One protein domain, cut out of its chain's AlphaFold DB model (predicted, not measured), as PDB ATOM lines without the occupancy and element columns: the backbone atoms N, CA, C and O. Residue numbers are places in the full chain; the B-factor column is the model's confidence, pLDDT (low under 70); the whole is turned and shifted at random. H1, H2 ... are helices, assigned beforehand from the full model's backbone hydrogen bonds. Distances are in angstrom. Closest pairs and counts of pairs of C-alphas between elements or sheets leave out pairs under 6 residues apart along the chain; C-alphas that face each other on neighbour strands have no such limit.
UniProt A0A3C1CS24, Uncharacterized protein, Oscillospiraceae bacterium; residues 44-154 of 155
ATOM      1  N   PRO A  44     184.418 183.952 231.398       82.88
ATOM      2  CA  PRO A  44     183.279 183.130 230.975       82.88
ATOM      3  C   PRO A  44     183.523 182.346 229.676       82.88
ATOM      4  O   PRO A  44     183.067 181.212 229.562       82.88
ATOM      5  N   ALA A  45     184.278 182.888 228.717       84.12
ATOM      6  CA  ALA A  45     184.620 182.175 227.485       84.12
ATOM      7  C   ALA A  45     185.561 180.988 227.756       84.12
ATOM      8  O   ALA A  45     185.378 179.920 227.175       84.12
ATOM      9  N   ILE A  46     186.507 181.126 228.694       87.12
ATOM     10  CA  ILE A  46     187.364 180.014 229.139       87.12
ATOM     11  C   ILE A  46     186.514 178.898 229.762       87.12
ATOM     12  O   ILE A  46     186.705 177.728 229.434       87.12
ATOM     13  N   ILE A  47     185.539 179.245 230.610       88.25
ATOM     14  CA  ILE A  47     184.636 178.266 231.238       88.25
ATOM     15  C   ILE A  47     183.845 177.490 230.177       88.25
ATOM     16  O   ILE A  47     183.775 176.262 230.244       88.25
ATOM     17  N   VAL A  48     183.303 178.171 229.164       91.44
ATOM     18  CA  VAL A  48     182.571 177.514 228.065       91.44
ATOM     19  C   VAL A  48     183.475 176.552 227.286       91.44
ATOM     20  O   VAL A  48     183.064 175.426 226.999       91.44
ATOM     21  N   ILE A  49     184.716 176.948 226.995       91.56
ATOM     22  CA  ILE A  49     185.695 176.090 226.307       91.56
ATOM     23  C   ILE A  49     186.015 174.843 227.147       91.56
ATOM     24  O   ILE A  49     186.043 173.734 226.610       91.56
ATOM     25  N   ILE A  50     186.197 174.994 228.463       92.06
ATOM     26  CA  ILE A  50     186.433 173.864 229.376       92.06
ATOM     27  C   ILE A  50     185.232 172.911 229.384       92.06
ATOM     28  O   ILE A  50     185.417 171.698 229.282       92.06
ATOM     29  N   ILE A  51     184.002 173.431 229.459       92.19
ATOM     30  CA  ILE A  51     182.783 172.610 229.428       92.19
ATOM     31  C   ILE A  51     182.694 171.821 228.114       92.19
ATOM     32  O   ILE A  51     182.444 170.615 228.141       92.19
ATOM     33  N   LEU A  52     182.953 172.462 226.971       91.56
ATOM     34  CA  LEU A  52     182.980 171.786 225.670       91.56
ATOM     35  C   LEU A  52     184.040 170.681 225.615       91.56
ATOM     36  O   LEU A  52     183.767 169.592 225.105       91.56
ATOM     37  N   LEU A  53     185.222 170.921 226.186       92.88
ATOM     38  CA  LEU A  53     186.293 169.928 226.252       92.88
ATOM     39  C   LEU A  53     185.900 168.726 227.125       92.88
ATOM     40  O   LEU A  53     186.125 167.580 226.728       92.88
ATOM     41  N   ILE A  54     185.245 168.954 228.269       89.75
ATOM     42  CA  ILE A  54     184.711 167.880 229.126       89.75
ATOM     43  C   ILE A  54     183.669 167.048 228.367       89.75
ATOM     44  O   ILE A  54     183.718 165.815 228.407       89.75
ATOM     45  N   ILE A  55     182.754 167.699 227.643       88.38
ATOM     46  CA  ILE A  55     181.739 167.013 226.828       88.38
ATOM     47  C   ILE A  55     182.408 166.171 225.732       88.38
ATOM     48  O   ILE A  55     182.060 165.001 225.561       88.38
ATOM     49  N   ALA A  56     183.406 166.713 225.031       87.56
ATOM     50  CA  ALA A  56     184.143 165.989 223.998       87.56
ATOM     51  C   ALA A  56     184.861 164.746 224.558       87.56
ATOM     52  O   ALA A  56     184.774 163.662 223.973       87.56
ATOM     53  N   LEU A  57     185.504 164.860 225.727       87.25
ATOM     54  CA  LEU A  57     186.134 163.723 226.410       87.25
ATOM     55  C   LEU A  57     185.112 162.664 226.851       87.25
ATOM     56  O   LEU A  57     185.385 161.463 226.748       87.25
ATOM     57  N   ALA A  58     183.928 163.082 227.307       83.81
ATOM     58  CA  ALA A  58     182.842 162.167 227.653       83.81
ATOM     59  C   ALA A  58     182.340 161.391 226.421       83.81
ATOM     60  O   ALA A  58     182.181 160.170 226.482       83.81
ATOM     61  N   ILE A  59     182.163 162.066 225.281       83.81
ATOM     62  CA  ILE A  59     181.773 161.431 224.012       83.81
ATOM     63  C   ILE A  59     182.856 160.453 223.539       83.81
ATOM     64  O   ILE A  59     182.544 159.311 223.192       83.81
ATOM     65  N   LEU A  60     184.132 160.848 223.588       85.38
ATOM     66  CA  LEU A  60     185.255 159.981 223.220       85.38
ATOM     67  C   LEU A  60     185.295 158.707 224.080       85.38
ATOM     68  O   LEU A  60     185.468 157.605 223.553       85.38
ATOM     69  N   ARG A  61     185.068 158.834 225.395       84.12
ATOM     70  CA  ARG A  61     184.920 157.690 226.312       84.12
ATOM     71  C   ARG A  61     183.798 156.749 225.876       84.12
ATOM     72  O   ARG A  61     184.016 155.538 225.849       84.12
ATOM     73  N   ILE A  62     182.628 157.274 225.514       81.06
ATOM     74  CA  ILE A  62     181.481 156.466 225.063       81.06
ATOM     75  C   ILE A  62     181.813 155.714 223.768       81.06
ATOM     76  O   ILE A  62     181.545 154.512 223.668       81.06
ATOM     77  N   ILE A  63     182.431 156.389 222.794       80.69
ATOM     78  CA  ILE A  63     182.838 155.785 221.517       80.69
ATOM     79  C   ILE A  63     183.849 154.660 221.755       80.69
ATOM     80  O   ILE A  63     183.655 153.555 221.245       80.69
ATOM     81  N   LEU A  64     184.875 154.901 222.579       78.69
ATOM     82  CA  LEU A  64     185.867 153.890 222.952       78.69
ATOM     83  C   LEU A  64     185.207 152.663 223.577       78.69
ATOM     84  O   LEU A  64     185.512 151.543 223.177       78.69
ATOM     85  N   ILE A  65     184.277 152.842 224.518       75.38
ATOM     86  CA  ILE A  65     183.614 151.705 225.164       75.38
ATOM     87  C   ILE A  65     182.738 150.944 224.162       75.38
ATOM     88  O   ILE A  65     182.780 149.713 224.137       75.38
ATOM     89  N   ARG A  66     182.002 151.635 223.279       75.75
ATOM     90  CA  ARG A  66     181.243 150.969 222.208       75.75
ATOM     91  C   ARG A  66     182.140 150.184 221.260       75.75
ATOM     92  O   ARG A  66     181.791 149.057 220.904       75.75
ATOM     93  N   TYR A  67     183.275 150.758 220.877       74.75
ATOM     94  CA  TYR A  67     184.253 150.114 220.010       74.75
ATOM     95  C   TYR A  67     184.863 148.880 220.685       74.75
ATOM     96  O   TYR A  67     184.776 147.780 220.141       74.75
ATOM     97  N   TYR A  68     185.361 149.024 221.916       68.69
ATOM     98  CA  TYR A  68     185.887 147.916 222.720       68.69
ATOM     99  C   TYR A  68     184.853 146.825 222.960       68.69
ATOM    100  O   TYR A  68     185.199 145.644 222.961       68.69
ATOM    101  N   ARG A  69     183.585 147.197 223.156       68.69
ATOM    102  CA  ARG A  69     182.493 146.240 223.298       68.69
ATOM    103  C   ARG A  69     182.307 145.468 222.000       68.69
ATOM    104  O   ARG A  69     182.359 144.245 222.032       68.69
ATOM    105  N   LYS A  70     182.150 146.152 220.863       66.56
ATOM    106  CA  LYS A  70     182.020 145.489 219.558       66.56
ATOM    107  C   LYS A  70     183.205 144.549 219.325       66.56
ATOM    108  O   LYS A  70     182.991 143.370 219.077       66.56
ATOM    109  N   TYR A  71     184.430 145.013 219.555       60.28
ATOM    110  CA  TYR A  71     185.643 144.207 219.425       60.28
ATOM    111  C   TYR A  71     185.670 142.990 220.373       60.28
ATOM    112  O   TYR A  71     185.864 141.863 219.925       60.28
ATOM    113  N   SER A  72     185.357 143.172 221.663       60.03
ATOM    114  CA  SER A  72     185.310 142.084 222.661       60.03
ATOM    115  C   SER A  72     184.240 141.037 222.351       60.03
ATOM    116  O   SER A  72     184.438 139.861 222.634       60.03
ATOM    117  N   PHE A  73     183.105 141.440 221.772       57.03
ATOM    118  CA  PHE A  73     182.046 140.512 221.365       57.03
ATOM    119  C   PHE A  73     182.351 139.781 220.052       57.03
ATOM    120  O   PHE A  73     181.715 138.752 219.812       57.03
ATOM    121  N   THR A  74     183.301 140.288 219.257       56.19
ATOM    122  CA  THR A  74     183.737 139.709 217.970       56.19
ATOM    123  C   THR A  74     184.946 138.775 218.125       56.19
ATOM    124  O   THR A  74     185.277 138.035 217.203       56.19
ATOM    125  N   HIS A  75     185.597 138.753 219.294       59.59
ATOM    126  CA  HIS A  75     186.623 137.756 219.598       59.59
ATOM    127  C   HIS A  75     186.020 136.341 219.545       59.59
ATOM    128  O   HIS A  75     184.990 136.083 220.170       59.59
ATOM    129  N   LYS A  76     186.688 135.410 218.848       63.16
ATOM    130  CA  LYS A  76     186.308 133.982 218.811       63.16
ATOM    131  C   LYS A  76     186.369 133.303 220.186       63.16
ATOM    132  O   LYS A  76     185.800 132.234 220.360       63.16
ATOM    133  N   ASP A  77     187.054 133.912 221.151       79.25
ATOM    134  CA  ASP A  77     187.329 133.315 222.453       79.25
ATOM    135  C   ASP A  77     186.260 133.672 223.502       79.25
ATOM    136  O   ASP A  77     186.065 134.840 223.868       79.25
ATOM    137  N   TYR A  78     185.591 132.644 224.029       84.31
ATOM    138  CA  TYR A  78     184.596 132.758 225.095       84.31
ATOM    139  C   TYR A  78     185.158 133.389 226.369       84.31
ATOM    140  O   TYR A  78     184.443 134.136 227.044       84.31
ATOM    141  N   LYS A  79     186.439 133.169 226.680       86.12
ATOM    142  CA  LYS A  79     187.076 133.705 227.888       86.12
ATOM    143  C   LYS A  79     187.071 135.233 227.896       86.12
ATOM    144  O   LYS A  79     186.597 135.855 228.849       86.12
ATOM    145  N   SER A  80     187.495 135.843 226.791       84.25
ATOM    146  CA  SER A  80     187.504 137.303 226.620       84.25
ATOM    147  C   SER A  80     186.095 137.907 226.687       84.25
ATOM    148  O   SER A  80     185.886 138.949 227.320       84.25
ATOM    149  N   ARG A  81     185.097 137.221 226.111       85.25
ATOM    150  CA  ARG A  81     183.684 137.641 226.163       85.25
ATOM    151  C   ARG A  81     183.149 137.624 227.595       85.25
ATOM    152  O   ARG A  81     182.526 138.599 228.021       85.25
ATOM    153  N   VAL A  82     183.436 136.568 228.361       88.94
ATOM    154  CA  VAL A  82     183.045 136.473 229.776       88.94
ATOM    155  C   VAL A  82     183.742 137.536 230.626       88.94
ATOM    156  O   VAL A  82     183.086 138.148 231.463       88.94
ATOM    157  N   ILE A  83     185.021 137.845 230.388       87.81
ATOM    158  CA  ILE A  83     185.717 138.933 231.105       87.81
ATOM    159  C   ILE A  83     185.045 140.290 230.842       87.81
ATOM    160  O   ILE A  83     184.853 141.082 231.771       87.81
ATOM    161  N   CYS A  84     184.670 140.568 229.590       82.81
ATOM    162  CA  CYS A  84     183.960 141.795 229.228       82.81
ATOM    163  C   CYS A  84     182.608 141.887 229.956       82.81
ATOM    164  O   CYS A  84     182.294 142.900 230.588       82.81
ATOM    165  N   ILE A  85     181.855 140.787 229.947       85.94
ATOM    166  CA  ILE A  85     180.596 140.653 230.679       85.94
ATOM    167  C   ILE A  85     180.797 140.846 232.187       85.94
ATOM    168  O   ILE A  85     180.010 141.545 232.822       85.94
ATOM    169  N   TYR A  86     181.845 140.271 232.771       88.25
ATOM    170  CA  TYR A  86     182.113 140.383 234.199       88.25
ATOM    171  C   TYR A  86     182.368 141.831 234.615       88.25
ATOM    172  O   TYR A  86     181.800 142.303 235.599       88.25
ATOM    173  N   ARG A  87     183.158 142.574 233.829       86.44
ATOM    174  CA  ARG A  87     183.379 144.012 234.055       86.44
ATOM    175  C   ARG A  87     182.069 144.791 234.001       86.44
ATOM    176  O   ARG A  87     181.841 145.643 234.855       86.44
ATOM    177  N   TYR A  88     181.212 144.476 233.032       83.00
ATOM    178  CA  TYR A  88     179.886 145.076 232.908       83.00
ATOM    179  C   TYR A  88     178.999 144.771 234.123       83.00
ATOM    180  O   TYR A  88     178.451 145.694 234.726       83.00
ATOM    181  N   LEU A  89     178.897 143.499 234.521       85.69
ATOM    182  CA  LEU A  89     178.102 143.074 235.672       85.69
ATOM    183  C   LEU A  89     178.604 143.704 236.967       85.69
ATOM    184  O   LEU A  89     177.781 144.174 237.740       85.69
ATOM    185  N   ASN A  90     179.920 143.762 237.179       85.62
ATOM    186  CA  ASN A  90     180.511 144.364 238.371       85.62
ATOM    187  C   ASN A  90     180.259 145.876 238.439       85.62
ATOM    188  O   ASN A  90     179.981 146.419 239.502       85.62
ATOM    189  N   LYS A  91     180.314 146.577 237.300       81.25
ATOM    190  CA  LYS A  91     179.953 148.000 237.267       81.25
ATOM    191  C   LYS A  91     178.465 148.179 237.569       81.25
ATOM    192  O   LYS A  91     178.091 149.033 238.365       81.25
ATOM    193  N   LEU A  92     177.611 147.362 236.955       79.62
ATOM    194  CA  LEU A  92     176.165 147.485 237.097       79.62
ATOM    195  C   LEU A  92     175.683 147.089 238.499       79.62
ATOM    196  O   LEU A  92     174.826 147.781 239.038       79.62
ATOM    197  N   SER A  93     176.267 146.055 239.113       83.94
ATOM    198  CA  SER A  93     175.958 145.618 240.481       83.94
ATOM    199  C   SER A  93     176.257 146.697 241.519       83.94
ATOM    200  O   SER A  93     175.456 146.882 242.435       83.94
ATOM    201  N   VAL A  94     177.350 147.451 241.353       82.38
ATOM    202  CA  VAL A  94     177.708 148.581 242.226       82.38
ATOM    203  C   VAL A  94     176.640 149.675 242.167       82.38
ATOM    204  O   VAL A  94     176.197 150.160 243.206       82.38
ATOM    205  N   HIS A  95     176.163 150.029 240.972       74.19
ATOM    206  CA  HIS A  95     175.130 151.061 240.826       74.19
ATOM    207  C   HIS A  95     173.727 150.582 241.202       74.19
ATOM    208  O   HIS A  95     172.921 151.372 241.692       74.19
ATOM    209  N   SER A  96     173.413 149.309 240.965       75.81
ATOM    210  CA  SER A  96     172.094 148.753 241.258       75.81
ATOM    211  C   SER A  96     171.966 148.190 242.670       75.81
ATOM    212  O   SER A  96     170.860 147.820 243.056       75.81
ATOM    213  N   LYS A  97     173.069 148.095 243.426       82.12
ATOM    214  CA  LYS A  97     173.152 147.414 244.729       82.12
ATOM    215  C   LYS A  97     172.635 145.967 244.683       82.12
ATOM    216  O   LYS A  97     172.127 145.452 245.675       82.12
ATOM    217  N   VAL A  98     172.744 145.304 243.529       84.62
ATOM    218  CA  VAL A  98     172.300 143.910 243.367       84.62
ATOM    219  C   VAL A  98     173.512 142.999 243.377       84.62
ATOM    220  O   VAL A  98     174.407 143.136 242.547       84.62
ATOM    221  N   ARG A  99     173.519 142.035 244.295       86.62
ATOM    222  CA  ARG A  99     174.588 141.045 244.395       86.62
ATOM    223  C   ARG A  99     174.530 140.051 243.233       86.62
ATOM    224  O   ARG A  99     173.463 139.554 242.880       86.62
ATOM    225  N   ILE A 100     175.695 139.737 242.667       88.75
ATOM    226  CA  ILE A 100     175.845 138.710 241.633       88.75
ATOM    227  C   ILE A 100     175.804 137.327 242.312       88.75
ATOM    228  O   ILE A 100     176.437 137.142 243.352       88.75
ATOM    229  N   PRO A 101     175.059 136.346 241.779       91.62
ATOM    230  CA  PRO A 101     175.028 134.999 242.331       91.62
ATOM    231  C   PRO A 101     176.384 134.301 242.165       91.62
ATOM    232  O   PRO A 101     177.007 134.378 241.103       91.62
ATOM    233  N   LYS A 102     176.788 133.537 243.188       92.12
ATOM    234  CA  LYS A 102     178.098 132.859 243.259       92.12
ATOM    235  C   LYS A 102     178.415 131.991 242.034       92.12
ATOM    236  O   LYS A 102     179.557 131.935 241.602       92.12
ATOM    237  N   LYS A 103     177.406 131.348 241.426       93.06
ATOM    238  CA  LYS A 103     177.581 130.539 240.204       93.06
ATOM    239  C   LYS A 103     178.157 131.358 239.044       93.06
ATOM    240  O   LYS A 103     179.064 130.903 238.359       93.06
ATOM    241  N   ILE A 104     177.641 132.569 238.837       92.88
ATOM    242  CA  ILE A 104     178.095 133.470 237.772       92.88
ATOM    243  C   ILE A 104     179.450 134.066 238.138       92.88
ATOM    244  O   ILE A 104     180.329 134.156 237.283       92.88
ATOM    245  N   GLU A 105     179.633 134.414 239.411       92.56
ATOM    246  CA  GLU A 105     180.900 134.921 239.931       92.56
ATOM    247  C   GLU A 105     182.040 133.922 239.699       92.56
ATOM    248  O   GLU A 105     183.052 134.309 239.126       92.56
ATOM    249  N   ASN A 106     181.841 132.634 240.003       93.38
ATOM    250  CA  ASN A 106     182.842 131.584 239.788       93.38
ATOM    251  C   ASN A 106     183.244 131.422 238.316       93.38
ATOM    252  O   ASN A 106     184.426 131.279 238.012       93.38
ATOM    253  N   ILE A 107     182.287 131.468 237.384       92.94
ATOM    254  CA  ILE A 107     182.597 131.386 235.945       92.94
ATOM    255  C   ILE A 107     183.392 132.625 235.507       92.94
ATOM    256  O   ILE A 107     184.362 132.529 234.754       92.94
ATOM    257  N   CYS A 108     183.015 133.803 236.009       90.81
ATOM    258  CA  CYS A 108     183.701 135.052 235.697       90.81
ATOM    259  C   CYS A 108     185.124 135.116 236.273       90.81
ATOM    260  O   CYS A 108     186.043 135.588 235.599       90.81
ATOM    261  N   THR A 109     185.323 134.651 237.507       91.88
ATOM    262  CA  THR A 109     186.643 134.603 238.147       91.88
ATOM    263  C   THR A 109     187.523 133.539 237.506       91.88
ATOM    264  O   THR A 109     188.691 133.824 237.245       91.88
ATOM    265  N   LYS A 110     186.961 132.381 237.127       92.88
ATOM    266  CA  LYS A 110     187.635 131.388 236.277       92.88
ATOM    267  C   LYS A 110     188.120 132.030 234.978       92.88
ATOM    268  O   LYS A 110     189.299 131.929 234.663       92.88
ATOM    269  N   ALA A 111     187.261 132.766 234.271       89.69
ATOM    270  CA  ALA A 111     187.648 133.434 233.029       89.69
ATOM    271  C   ALA A 111     188.766 134.471 233.235       89.69
ATOM    272  O   ALA A 111     189.647 134.600 232.390       89.69
ATOM    273  N   LYS A 112     188.737 135.212 234.351       88.75
ATOM    274  CA  LYS A 112     189.680 136.305 234.627       88.75
ATOM    275  C   LYS A 112     191.042 135.834 235.147       88.75
ATOM    276  O   LYS A 112     192.044 136.446 234.795       88.75
ATOM    277  N   PHE A 113     191.069 134.819 236.005       90.12
ATOM    278  CA  PHE A 113     192.262 134.443 236.774       90.12
ATOM    279  C   PHE A 113     192.773 133.034 236.475       90.12
ATOM    280  O   PHE A 113     193.925 132.737 236.774       90.12
ATOM    281  N   SER A 114     191.948 132.158 235.899       85.69
ATOM    282  CA  SER A 114     192.373 130.799 235.567       85.69
ATOM    283  C   SER A 114     193.023 130.740 234.189       85.69
ATOM    284  O   SER A 114     192.704 131.521 233.290       85.69
ATOM    285  N   THR A 115     193.907 129.768 233.992       84.38
ATOM    286  CA  THR A 115     194.460 129.413 232.678       84.38
ATOM    287  C   THR A 115     193.460 128.624 231.830       84.38
ATOM    288  O   THR A 115     193.508 128.725 230.609       84.38
ATOM    289  N   HIS A 116     192.495 127.939 232.455       85.44
ATOM    290  CA  HIS A 116     191.468 127.143 231.776       85.44
ATOM    291  C   HIS A 116     190.591 127.972 230.824       85.44
ATOM    292  O   HIS A 116     190.243 129.124 231.108       85.44
ATOM    293  N   ASN A 117     190.193 127.349 229.710       84.69
ATOM    294  CA  ASN A 117     189.221 127.915 228.779       84.69
ATOM    295  C   ASN A 117     187.792 127.826 229.331       84.69
ATOM    296  O   ASN A 117     187.469 126.997 230.186       84.69
ATOM    297  N   ILE A 118     186.945 128.721 228.829       89.44
ATOM    298  CA  ILE A 118     185.517 128.755 229.138       89.44
ATOM    299  C   ILE A 118     184.768 127.912 228.111       89.44
ATOM    300  O   ILE A 118     184.964 128.087 226.907       89.44
ATOM    301  N   SER A 119     183.908 127.018 228.598       90.69
ATOM    302  CA  SER A 119     183.019 126.224 227.746       90.69
ATOM    303  C   SER A 119     181.863 127.075 227.198       90.69
ATOM    304  O   SER A 119     181.442 128.052 227.823       90.69
ATOM    305  N   ASP A 120     181.304 126.682 226.053       88.75
ATOM    306  CA  ASP A 120     180.121 127.328 225.468       88.75
ATOM    307  C   ASP A 120     178.912 127.294 226.424       88.75
ATOM    308  O   ASP A 120     178.173 128.271 226.537       88.75
ATOM    309  N   GLU A 121     178.746 126.219 227.199       91.44
ATOM    310  CA  GLU A 121     177.673 126.132 228.198       91.44
ATOM    311  C   GLU A 121     177.848 127.154 229.327       91.44
ATOM    312  O   GLU A 121     176.907 127.863 229.695       91.44
ATOM    313  N   GLU A 122     179.074 127.286 229.844       92.12
ATOM    314  CA  GLU A 122     179.419 128.283 230.862       92.12
ATOM    315  C   GLU A 122     179.164 129.701 230.331       92.12
ATOM    316  O   GLU A 122     178.583 130.541 231.027       92.12
ATOM    317  N   TYR A 123     179.534 129.952 229.072       90.25
ATOM    318  CA  TYR A 123     179.264 131.215 228.396       90.25
ATOM    319  C   TYR A 123     177.759 131.493 228.260       90.25
ATOM    320  O   TYR A 123     177.312 132.586 228.620       90.25
ATOM    321  N   LYS A 124     176.959 130.522 227.804       91.38
ATOM    322  CA  LYS A 124     175.497 130.653 227.658       91.38
ATOM    323  C   LYS A 124     174.807 130.957 228.987       91.38
ATOM    324  O   LYS A 124     173.935 131.827 229.034       91.38
ATOM    325  N   ILE A 125     175.229 130.310 230.073       93.31
ATOM    326  CA  ILE A 125     174.716 130.569 231.428       93.31
ATOM    327  C   ILE A 125     174.968 132.027 231.830       93.31
ATOM    328  O   ILE A 125     174.052 132.722 232.280       93.31
ATOM    329  N   VAL A 126     176.201 132.502 231.640       92.06
ATOM    330  CA  VAL A 126     176.584 133.885 231.947       92.06
ATOM    331  C   VAL A 126     175.817 134.875 231.068       92.06
ATOM    332  O   VAL A 126     175.281 135.861 231.577       92.06
ATOM    333  N   LEU A 127     175.700 134.599 229.771       89.50
ATOM    334  CA  LEU A 127     174.990 135.452 228.822       89.50
ATOM    335  C   LEU A 127     173.501 135.578 229.172       89.50
ATOM    336  O   LEU A 127     172.977 136.693 229.242       89.50
ATOM    337  N   ASN A 128     172.827 134.461 229.448       91.81
ATOM    338  CA  ASN A 128     171.412 134.460 229.816       91.81
ATOM    339  C   ASN A 128     171.163 135.220 231.131       91.81
ATOM    340  O   ASN A 128     170.213 136.004 231.252       91.81
ATOM    341  N   TYR A 129     172.067 135.059 232.104       91.31
ATOM    342  CA  TYR A 129     172.007 135.823 233.345       91.31
ATOM    343  C   TYR A 129     172.132 137.329 233.092       91.31
ATOM    344  O   TYR A 129     171.340 138.097 233.632       91.31
ATOM    345  N   VAL A 130     173.066 137.772 232.243       87.81
ATOM    346  CA  VAL A 130     173.236 139.200 231.910       87.81
ATOM    347  C   VAL A 130     171.979 139.792 231.292       87.81
ATOM    348  O   VAL A 130     171.590 140.901 231.661       87.81
ATOM    349  N   LEU A 131     171.340 139.076 230.366       86.44
ATOM    350  CA  LEU A 131     170.107 139.535 229.724       86.44
ATOM    351  C   LEU A 131     168.989 139.713 230.757       86.44
ATOM    352  O   LEU A 131     168.355 140.771 230.814       86.44
ATOM    353  N   THR A 132     168.822 138.724 231.632       88.06
ATOM    354  CA  THR A 132     167.828 138.753 232.713       88.06
ATOM    355  C   THR A 132     168.126 139.866 233.720       88.06
ATOM    356  O   THR A 132     167.247 140.653 234.075       88.06
ATOM    357  N   PHE A 133     169.387 139.990 234.139       86.88
ATOM    358  CA  PHE A 133     169.860 141.007 235.069       86.88
ATOM    359  C   PHE A 133     169.665 142.413 234.505       86.88
ATOM    360  O   PHE A 133     169.152 143.290 235.193       86.88
ATOM    361  N   ARG A 134     169.998 142.629 233.230       83.62
ATOM    362  CA  ARG A 134     169.779 143.904 232.541       83.62
ATOM    363  C   ARG A 134     168.300 144.261 232.495       83.62
ATOM    364  O   ARG A 134     167.954 145.393 232.814       83.62
ATOM    365  N   ASN A 135     167.430 143.332 232.116       83.50
ATOM    366  CA  ASN A 135     165.997 143.614 232.030       83.50
ATOM    367  C   ASN A 135     165.405 143.913 233.415       83.50
ATOM    368  O   ASN A 135     164.609 144.837 233.560       83.50
ATOM    369  N   LYS A 136     165.854 143.201 234.455       83.50
ATOM    370  CA  LYS A 136     165.404 143.427 235.834       83.50
ATOM    371  C   LYS A 136     165.928 144.741 236.421       83.50
ATOM    372  O   LYS A 136     165.185 145.421 237.121       83.50
ATOM    373  N   THR A 137     167.178 145.087 236.127       80.56
ATOM    374  CA  THR A 137     167.868 146.253 236.686       80.56
ATOM    375  C   THR A 137     167.641 147.504 235.841       80.56
ATOM    376  O   THR A 137     167.063 148.469 236.320       80.56
ATOM    377  N   ILE A 138     168.050 147.492 234.571       75.69
ATOM    378  CA  ILE A 138     167.975 148.647 233.659       75.69
ATOM    379  C   ILE A 138     166.564 148.828 233.098       75.69
ATOM    380  O   ILE A 138     166.134 149.960 232.887       75.69
ATOM    381  N   GLY A 139     165.833 147.738 232.853       73.81
ATOM    382  CA  GLY A 139     164.469 147.812 232.316       73.81
ATOM    383  C   GLY A 139     163.485 148.507 233.259       73.81
ATOM    384  O   GLY A 139     162.572 149.175 232.790       73.81
ATOM    385  N   LYS A 140     163.706 148.413 234.575       76.69
ATOM    386  CA  LYS A 140     162.868 149.050 235.604       76.69
ATOM    387  C   LYS A 140     163.338 150.452 236.007       76.69
ATOM    388  O   LYS A 140     162.707 151.084 236.850       76.69
ATOM    389  N   MET A 141     164.459 150.935 235.466       76.88
ATOM    390  CA  MET A 141     164.999 152.251 235.813       76.88
ATOM    391  C   MET A 141     164.329 153.370 235.002       76.88
ATOM    392  O   MET A 141     164.058 153.184 233.815       76.88
ATOM    393  N   PRO A 142     164.138 154.564 235.598       81.12
ATOM    394  CA  PRO A 142     163.673 155.734 234.863       81.12
ATOM    395  C   PRO A 142     164.677 156.123 233.770       81.12
ATOM    396  O   PRO A 142     165.890 155.934 233.921       81.12
ATOM    397  N   ILE A 143     164.171 156.710 232.684       79.69
ATOM    398  CA  ILE A 143     164.929 157.040 231.464       79.69
ATOM    399  C   ILE A 143     166.204 157.842 231.766       79.69
ATOM    400  O   ILE A 143     167.254 157.551 231.201       79.69
ATOM    401  N   VAL A 144     166.156 158.769 232.726       75.75
ATOM    402  CA  VAL A 144     167.316 159.573 233.149       75.75
ATOM    403  C   VAL A 144     168.435 158.704 233.734       75.75
ATOM    404  O   VAL A 144     169.595 158.843 233.350       75.75
ATOM    405  N   LYS A 145     168.108 157.747 234.616       77.31
ATOM    406  CA  LYS A 145     169.102 156.817 235.186       77.31
ATOM    407  C   LYS A 145     169.644 155.863 234.128       77.31
ATOM    408  O   LYS A 145     170.822 155.523 234.161       77.31
ATOM    409  N   LYS A 146     168.805 155.463 233.170       76.31
ATOM    410  CA  LYS A 146     169.215 154.638 232.030       76.31
ATOM    411  C   LYS A 146     170.205 155.383 231.132       76.31
ATOM    412  O   LYS A 146     171.235 154.813 230.780       76.31
ATOM    413  N   LEU A 147     169.940 156.657 230.838       72.94
ATOM    414  CA  LEU A 147     170.852 157.519 230.089       72.94
ATOM    415  C   LEU A 147     172.161 157.738 230.856       72.94
ATOM    416  O   LEU A 147     173.228 157.541 230.289       72.94
ATOM    417  N   TYR A 148     172.100 158.014 232.161       76.88
ATOM    418  CA  TYR A 148     173.290 158.098 233.014       76.88
ATOM    419  C   TYR A 148     174.119 156.804 232.974       76.88
ATOM    420  O   TYR A 148     175.338 156.850 232.856       76.88
ATOM    421  N   CYS A 149     173.469 155.638 233.003       71.25
ATOM    422  CA  CYS A 149     174.140 154.345 232.876       71.25
ATOM    423  C   CYS A 149     174.830 154.189 231.507       71.25
ATOM    424  O   CYS A 149     175.965 153.738 231.429       71.25
ATOM    425  N   ILE A 150     174.195 154.615 230.418       73.56
ATOM    426  CA  ILE A 150     174.812 154.589 229.083       73.56
ATOM    427  C   ILE A 150     176.029 155.529 229.025       73.56
ATOM    428  O   ILE A 150     177.097 155.122 228.576       73.56
ATOM    429  N   ILE A 151     175.902 156.750 229.549       67.94
ATOM    430  CA  ILE A 151     176.955 157.779 229.523       67.94
ATOM    431  C   ILE A 151     178.147 157.413 230.432       67.94
ATOM    432  O   ILE A 151     179.297 157.515 230.014       67.94
ATOM    433  N   ILE A 152     177.896 156.961 231.666       64.38
ATOM    434  CA  ILE A 152     178.929 156.728 232.698       64.38
ATOM    435  C   ILE A 152     179.456 155.292 232.691       64.38
ATOM    436  O   ILE A 152     180.656 155.041 232.862       64.38
ATOM    437  N   LEU A 153     178.566 154.314 232.519       61.50
ATOM    438  CA  LEU A 153     178.959 152.910 232.463       61.50
ATOM    439  C   LEU A 153     179.481 152.523 231.075       61.50
ATOM    440  O   LEU A 153     180.256 151.567 230.995       61.50
ATOM    441  N   GLY A 154     179.121 153.273 230.028       62.12
ATOM    442  CA  GLY A 154     179.419 152.929 228.640       62.12
ATOM    443  C   GLY A 154     178.670 151.677 228.183       62.12
ATOM    444  O   GLY A 154     179.213 150.860 227.444       62.12
TER     445      GLY A 154
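AT A GLANCE: This is residues 44 to 154 of the 155 residues of an uncharacterized protein of Oscillospiraceae bacterium (UniProt A0A3C1CS24). A long helix, H1, sticks out as an arm with residues 44 to 57 from a body of shorter helices. In that body H2 is in the middle, H4 runs beside it and H3 crosses both. The printed part has 111 residues, with five named helices, H1 to H5, and no named strand; it is all helix and loose, radius of gyration of the C-alphas 16.8 A, spanning 56 by 30 by 20 A.

HOW THE PARTS SIT: H1, residues 44 to 74, and H2, residues 78 to 96, form a helical hairpin at 43 degrees; their closest C-alphas, Phe 73 and Arg 81, are 5.8 A apart. H2 touches H3, residues 102 to 113, at a steep tilt of 54 degrees, closest C-alphas Lys 79 and Ala 111, 5.2 A. H2 touches H4, residues 120 to 137, at a shallow tilt of 22 degrees, the same way, closest C-alphas Tyr 78 and Tyr 123, 6.5 A. H5, residues 143 to 153, only just touches H2, with 3 pairs of C-alphas within 8 A, closest Lys 91 and Leu 153, 6.9 A. In all five helices every O i to N i+4 pair is within hydrogen-bond range.

IN THESE COORDINATES: H1 begins at C-alpha 44 (183.279, 183.130, 230.975) and is 45.3 A long; H5 ends at C-alpha 153 (178.959, 152.910, 232.463).

THE WHOLE: The printed part has no cut and no long link; pLDDT is under 70 at residues 68 to 76 and 151 to 154.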